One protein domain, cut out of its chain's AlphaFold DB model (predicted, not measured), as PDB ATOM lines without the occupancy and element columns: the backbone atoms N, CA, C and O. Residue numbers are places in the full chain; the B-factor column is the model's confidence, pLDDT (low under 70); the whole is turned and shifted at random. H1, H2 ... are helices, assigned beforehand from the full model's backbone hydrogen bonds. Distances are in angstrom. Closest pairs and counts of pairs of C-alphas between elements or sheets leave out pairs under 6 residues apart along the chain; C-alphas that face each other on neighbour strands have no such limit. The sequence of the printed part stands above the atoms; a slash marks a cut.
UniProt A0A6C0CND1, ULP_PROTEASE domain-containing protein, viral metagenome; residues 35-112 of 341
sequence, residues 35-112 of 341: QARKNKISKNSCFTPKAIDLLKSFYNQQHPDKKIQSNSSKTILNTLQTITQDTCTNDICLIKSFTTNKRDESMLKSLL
ATOM      1  N   GLN A  35     -27.420  -7.046 -53.782       93.00
ATOM      2  CA  GLN A  35     -28.743  -6.486 -54.076       93.00
ATOM      3  C   GLN A  35     -29.433  -5.961 -52.813       93.00
ATOM      4  O   GLN A  35     -29.978  -4.853 -52.811       93.00
ATOM      5  N   ALA A  36     -29.411  -6.739 -51.736       94.69
ATOM      6  CA  ALA A  36     -29.964  -6.373 -50.444       94.69
ATOM      7  C   ALA A  36     -29.192  -5.206 -49.827       94.69
ATOM      8  O   ALA A  36     -29.800  -4.242 -49.370       94.69
ATOM      9  N   ARG A  37     -27.860  -5.210 -49.929       91.62
ATOM     10  CA  ARG A  37     -26.998  -4.116 -49.466       91.62
ATOM     11  C   ARG A  37     -27.387  -2.765 -50.077       91.62
ATOM     12  O   ARG A  37     -27.402  -1.770 -49.356       91.62
ATOM     13  N   LYS A  38     -27.745  -2.727 -51.369       89.00
ATOM     14  CA  LYS A  38     -28.187  -1.500 -52.069       89.00
ATOM     15  C   LYS A  38     -29.604  -1.049 -51.708       89.00
ATOM     16  O   LYS A  38     -29.900   0.132 -51.848       89.00
ATOM     17  N   ASN A  39     -30.469  -1.966 -51.273       91.88
ATOM     18  CA  ASN A  39     -31.912  -1.730 -51.144       91.88
ATOM     19  C   ASN A  39     -32.456  -1.989 -49.727       91.88
ATOM     20  O   ASN A  39     -33.666  -2.150 -49.553       91.88
ATOM     21  N   LYS A  40     -31.580  -2.086 -48.721       92.38
ATOM     22  CA  LYS A  40     -31.974  -2.404 -47.346       92.38
ATOM     23  C   LYS A  40     -32.800  -1.286 -46.716       92.38
ATOM     24  O   LYS A  40     -32.472  -0.108 -46.830       92.38
ATOM     25  N   ILE A  41     -33.855  -1.675 -46.001       93.38
ATOM     26  CA  ILE A  41     -34.782  -0.760 -45.316       93.38
ATOM     27  C   ILE A  41     -34.107  -0.084 -44.111       93.38
ATOM     28  O   ILE A  41     -34.428   1.054 -43.763       93.38
ATOM     29  N   SER A  42     -33.176  -0.779 -43.449       89.62
ATOM     30  CA  SER A  42     -32.465  -0.270 -42.275       89.62
ATOM     31  C   SER A  42     -30.990  -0.675 -42.281       89.62
ATOM     32  O   SER A  42     -30.576  -1.576 -43.000       89.62
ATOM     33  N   LYS A  43     -30.162   0.005 -41.476       85.50
ATOM     34  CA  LYS A  43     -28.713  -0.256 -41.439       85.50
ATOM     35  C   LYS A  43     -28.363  -1.649 -40.908       85.50
ATOM     36  O   LYS A  43     -27.397  -2.225 -41.401       85.50
ATOM     37  N   ASN A  44     -29.149  -2.158 -39.958       86.44
ATOM     38  CA  ASN A  44     -28.875  -3.380 -39.192       86.44
ATOM     39  C   ASN A  44     -29.663  -4.601 -39.694       86.44
ATOM     40  O   ASN A  44     -29.762  -5.594 -38.983       86.44
ATOM     41  N   SER A  45     -30.255  -4.509 -40.882       91.81
ATOM     42  CA  SER A  45     -31.047  -5.570 -41.490       91.81
ATOM     43  C   SER A  45     -30.749  -5.636 -42.983       91.81
ATOM     44  O   SER A  45     -30.500  -4.612 -43.618       91.81
ATOM     45  N   CYS A  46     -30.789  -6.836 -43.544       95.06
ATOM     46  CA  CYS A  46     -30.707  -7.077 -44.973       95.06
ATOM     47  C   CYS A  46     -32.064  -6.954 -45.666       95.06
ATOM     48  O   CYS A  46     -32.091  -6.844 -46.889       95.06
ATOM     49  N   PHE A  47     -33.184  -6.927 -44.930       96.62
ATOM     50  CA  PHE A  47     -34.516  -6.866 -45.533       96.62
ATOM     51  C   PHE A  47     -34.666  -5.692 -46.506       96.62
ATOM     52  O   PHE A  47     -34.409  -4.528 -46.187       96.62
ATOM     53  N   THR A  48     -35.138  -6.031 -47.704       96.94
ATOM     54  CA  THR A  48     -35.543  -5.099 -48.759       96.94
ATOM     55  C   THR A  48     -37.067  -4.962 -48.770       96.94
ATOM     56  O   THR A  48     -37.745  -5.857 -48.256       96.94
ATOM     57  N   PRO A  49     -37.639  -3.911 -49.391       97.12
ATOM     58  CA  PRO A  49     -39.091  -3.769 -49.535       97.12
ATOM     59  C   PRO A  49     -39.772  -5.036 -50.074       97.12
ATOM     60  O   PRO A  49     -40.693  -5.567 -49.466       97.12
ATOM     61  N   LYS A  50     -39.220  -5.624 -51.142       96.06
ATOM     62  CA  LYS A  50     -39.750  -6.863 -51.725       96.06
ATOM     63  C   LYS A  50     -39.733  -8.038 -50.743       96.06
ATOM     64  O   LYS A  50     -40.693  -8.799 -50.672       96.06
ATOM     65  N   ALA A  51     -38.626  -8.229 -50.029       97.38
ATOM     66  CA  ALA A  51     -38.500  -9.347 -49.101       97.38
ATOM     67  C   ALA A  51     -39.402  -9.177 -47.873       97.38
ATOM     68  O   ALA A  51     -39.936 -10.167 -47.379       97.38
ATOM     69  N   ILE A  52     -39.600  -7.943 -47.396       97.56
ATOM     70  CA  ILE A  52     -40.481  -7.703 -46.254       97.56
ATOM     71  C   ILE A  52     -41.957  -7.852 -46.622       97.56
ATOM     72  O   ILE A  52     -42.726  -8.358 -45.812       97.56
ATOM     73  N   ASP A  53     -42.345  -7.499 -47.849       97.19
ATOM     74  CA  ASP A  53     -43.706  -7.728 -48.342       97.19
ATOM     75  C   ASP A  53     -44.023  -9.230 -48.438       97.19
ATOM     76  O   ASP A  53     -45.114  -9.659 -48.059       97.19
ATOM     77  N   LEU A  54     -43.048 -10.042 -48.867       97.00
ATOM     78  CA  LEU A  54     -43.152 -11.506 -48.836       97.00
ATOM     79  C   LEU A  54     -43.243 -12.041 -47.401       97.00
ATOM     80  O   LEU A  54     -44.085 -12.877 -47.100       97.00
ATOM     81  N   LEU A  55     -42.413 -11.547 -46.481       97.00
ATOM     82  CA  LEU A  55     -42.474 -12.000 -45.091       97.00
ATOM     83  C   LEU A  55     -43.808 -11.626 -44.421       97.00
ATOM     84  O   LEU A  55     -44.389 -12.430 -43.693       97.00
ATOM     85  N   LYS A  56     -44.332 -10.430 -44.718       97.44
ATOM     86  CA  LYS A  56     -45.666  -9.978 -44.298       97.44
ATOM     87  C   LYS A  56     -46.758 -10.911 -44.805       97.44
ATOM     88  O   LYS A  56     -47.679 -11.202 -44.044       97.44
ATOM     89  N   SER A  57     -46.698 -11.355 -46.063       97.00
ATOM     90  CA  SER A  57     -47.722 -12.259 -46.600       97.00
ATOM     91  C   SER A  57     -47.711 -13.602 -45.870       97.00
ATOM     92  O   SER A  57     -48.781 -14.073 -45.485       97.00
ATOM     93  N   PHE A  58     -46.529 -14.152 -45.570       96.69
ATOM     94  CA  PHE A  58     -46.406 -15.381 -44.783       96.69
ATOM     95  C   PHE A  58     -46.949 -15.228 -43.357       96.69
ATOM     96  O   PHE A  58     -47.697 -16.090 -42.890       96.69
ATOM     97  N   TYR A  59     -46.644 -14.115 -42.680       96.69
ATOM     98  CA  TYR A  59     -47.205 -13.821 -41.360       96.69
ATOM     99  C   TYR A  59     -48.737 -13.683 -41.412       96.69
ATOM    100  O   TYR A  59     -49.438 -14.344 -40.646       96.69
ATOM    101  N   ASN A  60     -49.269 -12.879 -42.339       97.25
ATOM    102  CA  ASN A  60     -50.708 -12.617 -42.469       97.25
ATOM    103  C   ASN A  60     -51.515 -13.870 -42.841       97.25
ATOM    104  O   ASN A  60     -52.687 -13.959 -42.476       97.25
ATOM    105  N   GLN A  61     -50.912 -14.818 -43.564       95.69
ATOM    106  CA  GLN A  61     -51.525 -16.112 -43.868       95.69
ATOM    107  C   GLN A  61     -51.707 -16.960 -42.602       95.69
ATOM    108  O   GLN A  61     -52.731 -17.617 -42.449       95.69
ATOM    109  N   GLN A  62     -50.731 -16.925 -41.694       94.69
ATOM    110  CA  GLN A  62     -50.775 -17.655 -40.423       94.69
ATOM    111  C   GLN A  62     -51.597 -16.934 -39.345       94.69
ATOM    112  O   GLN A  62     -52.044 -17.567 -38.396       94.69
ATOM    113  N   HIS A  63     -51.811 -15.622 -39.488       95.62
ATOM    114  CA  HIS A  63     -52.468 -14.774 -38.488       95.62
ATOM    115  C   HIS A  63     -53.633 -13.983 -39.107       95.62
ATOM    116  O   HIS A  63     -53.567 -12.748 -39.188       95.62
ATOM    117  N   PRO A  64     -54.712 -14.659 -39.553       95.25
ATOM    118  CA  PRO A  64     -55.827 -14.007 -40.236       95.25
ATOM    119  C   PRO A  64     -56.532 -12.940 -39.382       95.25
ATOM    120  O   PRO A  64     -56.999 -11.946 -39.941       95.25
ATOM    121  N   ASP A  65     -56.524 -13.093 -38.055       96.56
ATOM    122  CA  ASP A  65     -57.180 -12.177 -37.108       96.56
ATOM    123  C   ASP A  65     -56.282 -11.016 -36.649       96.56
ATOM    124  O   ASP A  65     -56.751 -10.047 -36.058       96.56
ATOM    125  N   LYS A  66     -54.970 -11.090 -36.912       95.81
ATOM    126  CA  LYS A  66     -53.971 -10.092 -36.481       95.81
ATOM    127  C   LYS A  66     -53.083  -9.645 -37.638       95.81
ATOM    128  O   LYS A  66     -51.867  -9.515 -37.493       95.81
ATOM    129  N   LYS A  67     -53.699  -9.425 -38.801       97.19
ATOM    130  CA  LYS A  67     -53.003  -9.027 -40.029       97.19
ATOM    131  C   LYS A  67     -52.304  -7.678 -39.872       97.19
ATOM    132  O   LYS A  67     -52.890  -6.696 -39.420       97.19
ATOM    133  N   ILE A  68     -51.077  -7.600 -40.370       97.19
ATOM    134  CA  ILE A  68     -50.385  -6.335 -40.598       97.19
ATOM    135  C   ILE A  68     -51.023  -5.676 -41.826       97.19
ATOM    136  O   ILE A  68     -50.942  -6.217 -42.930       97.19
ATOM    137  N   GLN A  69     -51.639  -4.507 -41.644       96.19
ATOM    138  CA  GLN A  69     -52.283  -3.738 -42.725       96.19
ATOM    139  C   GLN A  69     -51.370  -2.664 -43.329       96.19
ATOM    140  O   GLN A  69     -51.594  -2.214 -44.447       96.19
ATOM    141  N   SER A  70     -50.313  -2.264 -42.614       96.50
ATOM    142  CA  SER A  70     -49.395  -1.219 -43.081       96.50
ATOM    143  C   SER A  70     -48.724  -1.597 -44.403       96.50
ATOM    144  O   SER A  70     -48.336  -2.749 -44.588       96.50
ATOM    145  N   ASN A  71     -48.534  -0.617 -45.287       95.38
ATOM    146  CA  ASN A  71     -47.770  -0.748 -46.536       95.38
ATOM    147  C   ASN A  71     -46.366  -0.124 -46.441       95.38
ATOM    148  O   ASN A  71     -45.604  -0.141 -47.400       95.38
ATOM    149  N   SER A  72     -46.007   0.444 -45.287       97.62
ATOM    150  CA  SER A  72     -44.668   0.984 -45.050       97.62
ATOM    151  C   SER A  72     -43.714  -0.158 -44.712       97.62
ATOM    152  O   SER A  72     -43.823  -0.752 -43.640       97.62
ATOM    153  N   SER A  73     -42.737  -0.435 -45.580       97.19
ATOM    154  CA  SER A  73     -41.741  -1.497 -45.371       97.19
ATOM    155  C   SER A  73     -41.022  -1.386 -44.021       97.19
ATOM    156  O   SER A  73     -40.774  -2.393 -43.362       97.19
ATOM    157  N   LYS A  74     -40.735  -0.157 -43.568       96.62
ATOM    158  CA  LYS A  74     -40.121   0.102 -42.256       96.62
ATOM    159  C   LYS A  74     -41.067  -0.231 -41.105       96.62
ATOM    160  O   LYS A  74     -40.641  -0.827 -40.122       96.62
ATOM    161  N   THR A  75     -42.341   0.135 -41.231       97.69
ATOM    162  CA  THR A  75     -43.355  -0.173 -40.218       97.69
ATOM    163  C   THR A  75     -43.588  -1.676 -40.135       97.69
ATOM    164  O   THR A  75     -43.576  -2.216 -39.040       97.69
ATOM    165  N   ILE A  76     -43.714  -2.359 -41.277       98.00
ATOM    166  CA  ILE A  76     -43.869  -3.817 -41.341       98.00
ATOM    167  C   ILE A  76     -42.683  -4.514 -40.662       98.00
ATOM    168  O   ILE A  76     -42.896  -5.368 -39.803       98.00
ATOM    169  N   LEU A  77     -41.447  -4.134 -41.012       96.75
ATOM    170  CA  LEU A  77     -40.240  -4.712 -40.416       96.75
ATOM    171  C   LEU A  77     -40.216  -4.524 -38.898       96.75
ATOM    172  O   LEU A  77     -40.024  -5.499 -38.175       96.75
ATOM    173  N   ASN A  78     -40.469  -3.303 -38.421       96.12
ATOM    174  CA  ASN A  78     -40.512  -3.019 -36.990       96.12
ATOM    175  C   ASN A  78     -41.592  -3.853 -36.287       96.12
ATOM    176  O   ASN A  78     -41.313  -4.435 -35.249       96.12
ATOM    177  N   THR A  79     -42.796  -3.966 -36.860       97.19
ATOM    178  CA  THR A  79     -43.877  -4.775 -36.277       97.19
ATOM    179  C   THR A  79     -43.478  -6.245 -36.146       97.19
ATOM    180  O   THR A  79     -43.652  -6.828 -35.079       97.19
ATOM    181  N   LEU A  80     -42.909  -6.845 -37.198       96.12
ATOM    182  CA  LEU A  80     -42.463  -8.245 -37.176       96.12
ATOM    183  C   LEU A  80     -41.320  -8.473 -36.173       96.12
ATOM    184  O   LEU A  80     -41.296  -9.492 -35.480       96.12
ATOM    185  N   GLN A  81     -40.397  -7.516 -36.061       95.06
ATOM    186  CA  GLN A  81     -39.328  -7.546 -35.061       95.06
ATOM    187  C   GLN A  81     -39.879  -7.432 -33.636       95.06
ATOM    188  O   GLN A  81     -39.445  -8.183 -32.773       95.06
ATOM    189  N   THR A  82     -40.868  -6.568 -33.389       95.94
ATOM    190  CA  THR A  82     -41.526  -6.458 -32.078       95.94
ATOM    191  C   THR A  82     -42.231  -7.758 -31.691       95.94
ATOM    192  O   THR A  82     -42.104  -8.199 -30.555       95.94
ATOM    193  N   ILE A  83     -42.926  -8.412 -32.629       95.50
ATOM    194  CA  ILE A  83     -43.609  -9.697 -32.380       95.50
ATOM    195  C   ILE A  83     -42.624 -10.788 -31.926       95.50
ATOM    196  O   ILE A  83     -42.989 -11.659 -31.144       95.50
ATOM    197  N   THR A  84     -41.379 -10.745 -32.405       94.12
ATOM    198  CA  THR A  84     -40.352 -11.771 -32.148       94.12
ATOM    199  C   THR A  84     -39.210 -11.276 -31.262       94.12
ATOM    200  O   THR A  84     -38.167 -11.920 -31.193       94.12
ATOM    201  N   GLN A  85     -39.385 -10.148 -30.569       92.12
ATOM    202  CA  GLN A  85     -38.306  -9.472 -29.837       92.12
ATOM    203  C   GLN A  85     -37.634 -10.361 -28.776       92.12
ATOM    204  O   GLN A  85     -36.435 -10.233 -28.536       92.12
ATOM    205  N   ASP A  86     -38.396 -11.285 -28.184       92.00
ATOM    206  CA  ASP A  86     -37.932 -12.170 -27.111       92.00
ATOM    207  C   ASP A  86     -37.309 -13.475 -27.636       92.00
ATOM    208  O   ASP A  86     -36.603 -14.168 -26.906       92.00
ATOM    209  N   THR A  87     -37.544 -13.822 -28.907       90.88
ATOM    210  CA  THR A  87     -37.143 -15.112 -29.499       90.88
ATOM    211  C   THR A  87     -36.151 -14.978 -30.649       90.88
ATOM    212  O   THR A  87     -35.416 -15.923 -30.936       90.88
ATOM    213  N   CYS A  88     -36.069 -13.808 -31.286       88.62
ATOM    214  CA  CYS A  88     -35.207 -13.568 -32.433       88.62
ATOM    215  C   CYS A  88     -34.215 -12.432 -32.236       88.62
ATOM    216  O   CYS A  88     -34.505 -11.375 -31.690       88.62
ATOM    217  N   THR A  89     -33.005 -12.647 -32.760       85.94
ATOM    218  CA  THR A  89     -31.880 -11.712 -32.613       85.94
ATOM    219  C   THR A  89     -31.281 -11.246 -33.938       85.94
ATOM    220  O   THR A  89     -30.404 -10.381 -33.933       85.94
ATOM    221  N   ASN A  90     -31.723 -11.813 -35.065       89.62
ATOM    222  CA  ASN A  90     -31.249 -11.473 -36.403       89.62
ATOM    223  C   ASN A  90     -32.302 -11.792 -37.477       89.62
ATOM    224  O   ASN A  90     -33.304 -12.462 -37.219       89.62
ATOM    225  N   ASP A  91     -32.033 -11.337 -38.698       93.62
ATOM    226  CA  ASP A  91     -32.935 -11.495 -39.838       93.62
ATOM    227  C   ASP A  91     -33.165 -12.958 -40.245       93.62
ATOM    228  O   ASP A  91     -34.260 -13.291 -40.683       93.62
ATOM    229  N   ILE A  92     -32.183 -13.853 -40.077       92.88
ATOM    230  CA  ILE A  92     -32.370 -15.284 -40.377       92.88
ATOM    231  C   ILE A  92     -33.390 -15.906 -39.427       92.88
ATOM    232  O   ILE A  92     -34.253 -16.658 -39.874       92.88
ATOM    233  N   CYS A  93     -33.312 -15.582 -38.135       93.00
ATOM    234  CA  CYS A  93     -34.323 -15.997 -37.170       93.00
ATOM    235  C   CYS A  93     -35.695 -15.448 -37.561       93.00
ATOM    236  O   CYS A  93     -36.658 -16.202 -37.590       93.00
ATOM    237  N   LEU A  94     -35.767 -14.168 -37.949       94.50
ATOM    238  CA  LEU A  94     -37.021 -13.545 -38.370       94.50
ATOM    239  C   LEU A  94     -37.660 -14.277 -39.561       94.50
ATOM    240  O   LEU A  94     -38.863 -14.512 -39.554       94.50
ATOM    241  N   ILE A  95     -36.859 -14.683 -40.556       95.81
ATOM    242  CA  ILE A  95     -37.333 -15.522 -41.666       95.81
ATOM    243  C   ILE A  95     -37.891 -16.839 -41.118       95.81
ATOM    244  O   ILE A  95     -39.048 -17.154 -41.383       95.81
ATOM    245  N   LYS A  96     -37.098 -17.574 -40.325       94.56
ATOM    246  CA  LYS A  96     -37.485 -18.883 -39.770       94.56
ATOM    247  C   LYS A  96     -38.783 -18.812 -38.953       94.56
ATOM    248  O   LYS A  96     -39.581 -19.737 -39.038       94.56
ATOM    249  N   SER A  97     -39.011 -17.724 -38.219       94.38
ATOM    250  CA  SER A  97     -40.204 -17.533 -37.383       94.38
ATOM    251  C   SER A  97     -41.501 -17.352 -38.165       94.38
ATOM    252  O   SER A  97     -42.570 -17.582 -37.608       94.38
ATOM    253  N   PHE A  98     -41.436 -16.920 -39.428       95.25
ATOM    254  CA  PHE A  98     -42.638 -16.604 -40.203       95.25
ATOM    255  C   PHE A  98     -42.776 -17.392 -41.504       95.25
ATOM    256  O   PHE A  98     -43.857 -17.384 -42.080       95.25
ATOM    257  N   THR A  99     -41.750 -18.088 -41.994       95.00
ATOM    258  CA  THR A  99     -41.892 -18.979 -43.158       95.00
ATOM    259  C   THR A  99     -42.481 -20.329 -42.770       95.00
ATOM    260  O   THR A  99     -42.083 -20.909 -41.766       95.00
ATOM    261  N   THR A 100     -43.373 -20.876 -43.600       88.44
ATOM    262  CA  THR A 100     -44.079 -22.141 -43.315       88.44
ATOM    263  C   THR A 100     -43.349 -23.385 -43.819       88.44
ATOM    264  O   THR A 100     -43.648 -24.498 -43.395       88.44
ATOM    265  N   ASN A 101     -42.405 -23.226 -44.747       93.94
ATOM    266  CA  ASN A 101     -41.696 -24.335 -45.373       93.94
ATOM    267  C   ASN A 101     -40.273 -23.935 -45.798       93.94
ATOM    268  O   ASN A 101     -39.926 -22.755 -45.910       93.94
ATOM    269  N   LYS A 102     -39.446 -24.947 -46.083       94.00
ATOM    270  CA  LYS A 102     -38.031 -24.768 -46.445       94.00
ATOM    271  C   LYS A 102     -37.811 -24.049 -47.773       94.00
ATOM    272  O   LYS A 102     -36.764 -23.424 -47.950       94.00
ATOM    273  N   ARG A 103     -38.773 -24.109 -48.697       94.81
ATOM    274  CA  ARG A 103     -38.685 -23.411 -49.984       94.81
ATOM    275  C   ARG A 103     -38.795 -21.902 -49.782       94.81
ATOM    276  O   ARG A 103     -37.954 -21.175 -50.304       94.81
ATOM    277  N   ASP A 104     -39.763 -21.448 -48.993       95.19
ATOM    278  CA  ASP A 104     -39.954 -20.027 -48.686       95.19
ATOM    279  C   ASP A 104     -38.792 -19.463 -47.862       95.19
ATOM    280  O   ASP A 104     -38.294 -18.372 -48.157       95.19
ATOM    281  N   GLU A 105     -38.294 -20.244 -46.893       95.31
ATOM    282  CA  GLU A 105     -37.087 -19.915 -46.124       95.31
ATOM    283  C   GLU A 105     -35.881 -19.707 -47.056       95.31
ATOM    284  O   GLU A 105     -35.203 -18.678 -46.989       95.31
ATOM    285  N   SER A 106     -35.638 -20.654 -47.965       94.19
ATOM    286  CA  SER A 106     -34.515 -20.603 -48.910       94.19
ATOM    287  C   SER A 106     -34.658 -19.460 -49.914       94.19
ATOM    288  O   SER A 106     -33.683 -18.772 -50.219       94.19
ATOM    289  N   MET A 107     -35.881 -19.201 -50.388       95.12
ATOM    290  CA  MET A 107     -36.171 -18.083 -51.281       95.12
ATOM    291  C   MET A 107     -35.828 -16.750 -50.610       95.12
ATOM    292  O   MET A 107     -35.061 -15.972 -51.176       95.12
ATOM    293  N   LEU A 108     -36.339 -16.490 -49.401       96.38
ATOM    294  CA  LEU A 108     -36.035 -15.255 -48.675       96.38
ATOM    295  C   LEU A 108     -34.545 -15.137 -48.350       96.38
ATOM    296  O   LEU A 108     -33.975 -14.066 -48.551       96.38
ATOM    297  N   LYS A 109     -33.892 -16.226 -47.927       95.31
ATOM    298  CA  LYS A 109     -32.445 -16.220 -47.684       95.31
ATOM    299  C   LYS A 109     -31.661 -15.822 -48.940       95.31
ATOM    300  O   LYS A 109     -30.851 -14.905 -48.865       95.31
ATOM    301  N   SER A 110     -31.969 -16.408 -50.100       94.25
ATOM    302  CA  SER A 110     -31.301 -16.077 -51.375       94.25
ATOM    303  C   SER A 110     -31.555 -14.642 -51.858       94.25
ATOM    304  O   SER A 110     -30.741 -14.066 -52.578       94.25
ATOM    305  N   LEU A 111     -32.681 -14.033 -51.463       95.19
ATOM    306  CA  LEU A 111     -32.968 -12.629 -51.760       95.19
ATOM    307  C   LEU A 111     -32.136 -11.667 -50.907       95.19
ATOM    308  O   LEU A 111     -31.928 -10.533 -51.337       95.19
ATOM    309  N   LEU A 112     -31.671 -12.095 -49.731       96.00
ATOM    310  CA  LEU A 112     -31.128 -11.203 -48.704       96.00
ATOM    311  C   LEU A 112     -29.644 -11.409 -48.397       96.00
ATOM    312  O   LEU A 112     -28.943 -10.438 -48.109       96.00
TER     313      LEU A 112
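Overview. This is residues 35 to 112 of the 341 residues of the protein "ULP_PROTEASE domain-containing protein" of viral metagenome (UniProt A0A6C0CND1). The longest helix, H2, runs through this small all-helix domain, with H3 packed on one side of it and a helical hairpin of H4 and H5 on another. The short H1 sits at one end, beside the last residues of H5. The printed part has 78 residues with five named helices, in the order H1 to H5, and no named strand; the helix packing is mostly aligned, their lines mostly at shallow tilts. The whole is compact and rounded, with a radius of gyration of the C-alphas of 11.5 A and spans of 34 by 26 by 23 A.

Arrangement. H2, residues 49 to 62, touches H3, residues 73 to 83, at a steep tilt of 42 degrees, the same way; the closest C-alphas, of Pro 49 and Ser 73, are 5.4 A apart. With residues 55 to 59 alone, H2 touches H4, residues 91 to 98, at a shallow tilt of 30 degrees, the same way, closest at C-alphas Tyr 59 and Phe 98, 5.5 A. H4 and H5, residues 102 to 112, touch as a hairpin at 32 degrees, a shallow tilt only just short of steep, closest at C-alphas Ile 95 and Glu 105, 6.3 A. H5 touches H1, residues 35 to 39, where C-alphas Ala 36 and Leu 112 are closest, 5.3 A. H1 and H3 are apart. Every O i to N i+4 pair is within hydrogen-bond range in H1, H2, H3 and H5; in H4 it is 3 of 4.

Along the chain. H2 is 20.3 A long from C-alpha 49 at (-39.091, -3.769, -49.535). H3 measures 15.5 A, H5 15.4 A, H4 11.0 A and H1 6.4 A. H1 begins at C-alpha 35 (-28.743, -6.486, -54.076), and H5 ends at C-alpha 112 (-31.128, -11.203, -48.704).

Size, cuts and confidence. The farthest C-alphas, of Lys 38 and Asp 65, are 34.3 A apart. The printed part has no cut and no long link. No printed residue is under 70 in pLDDT.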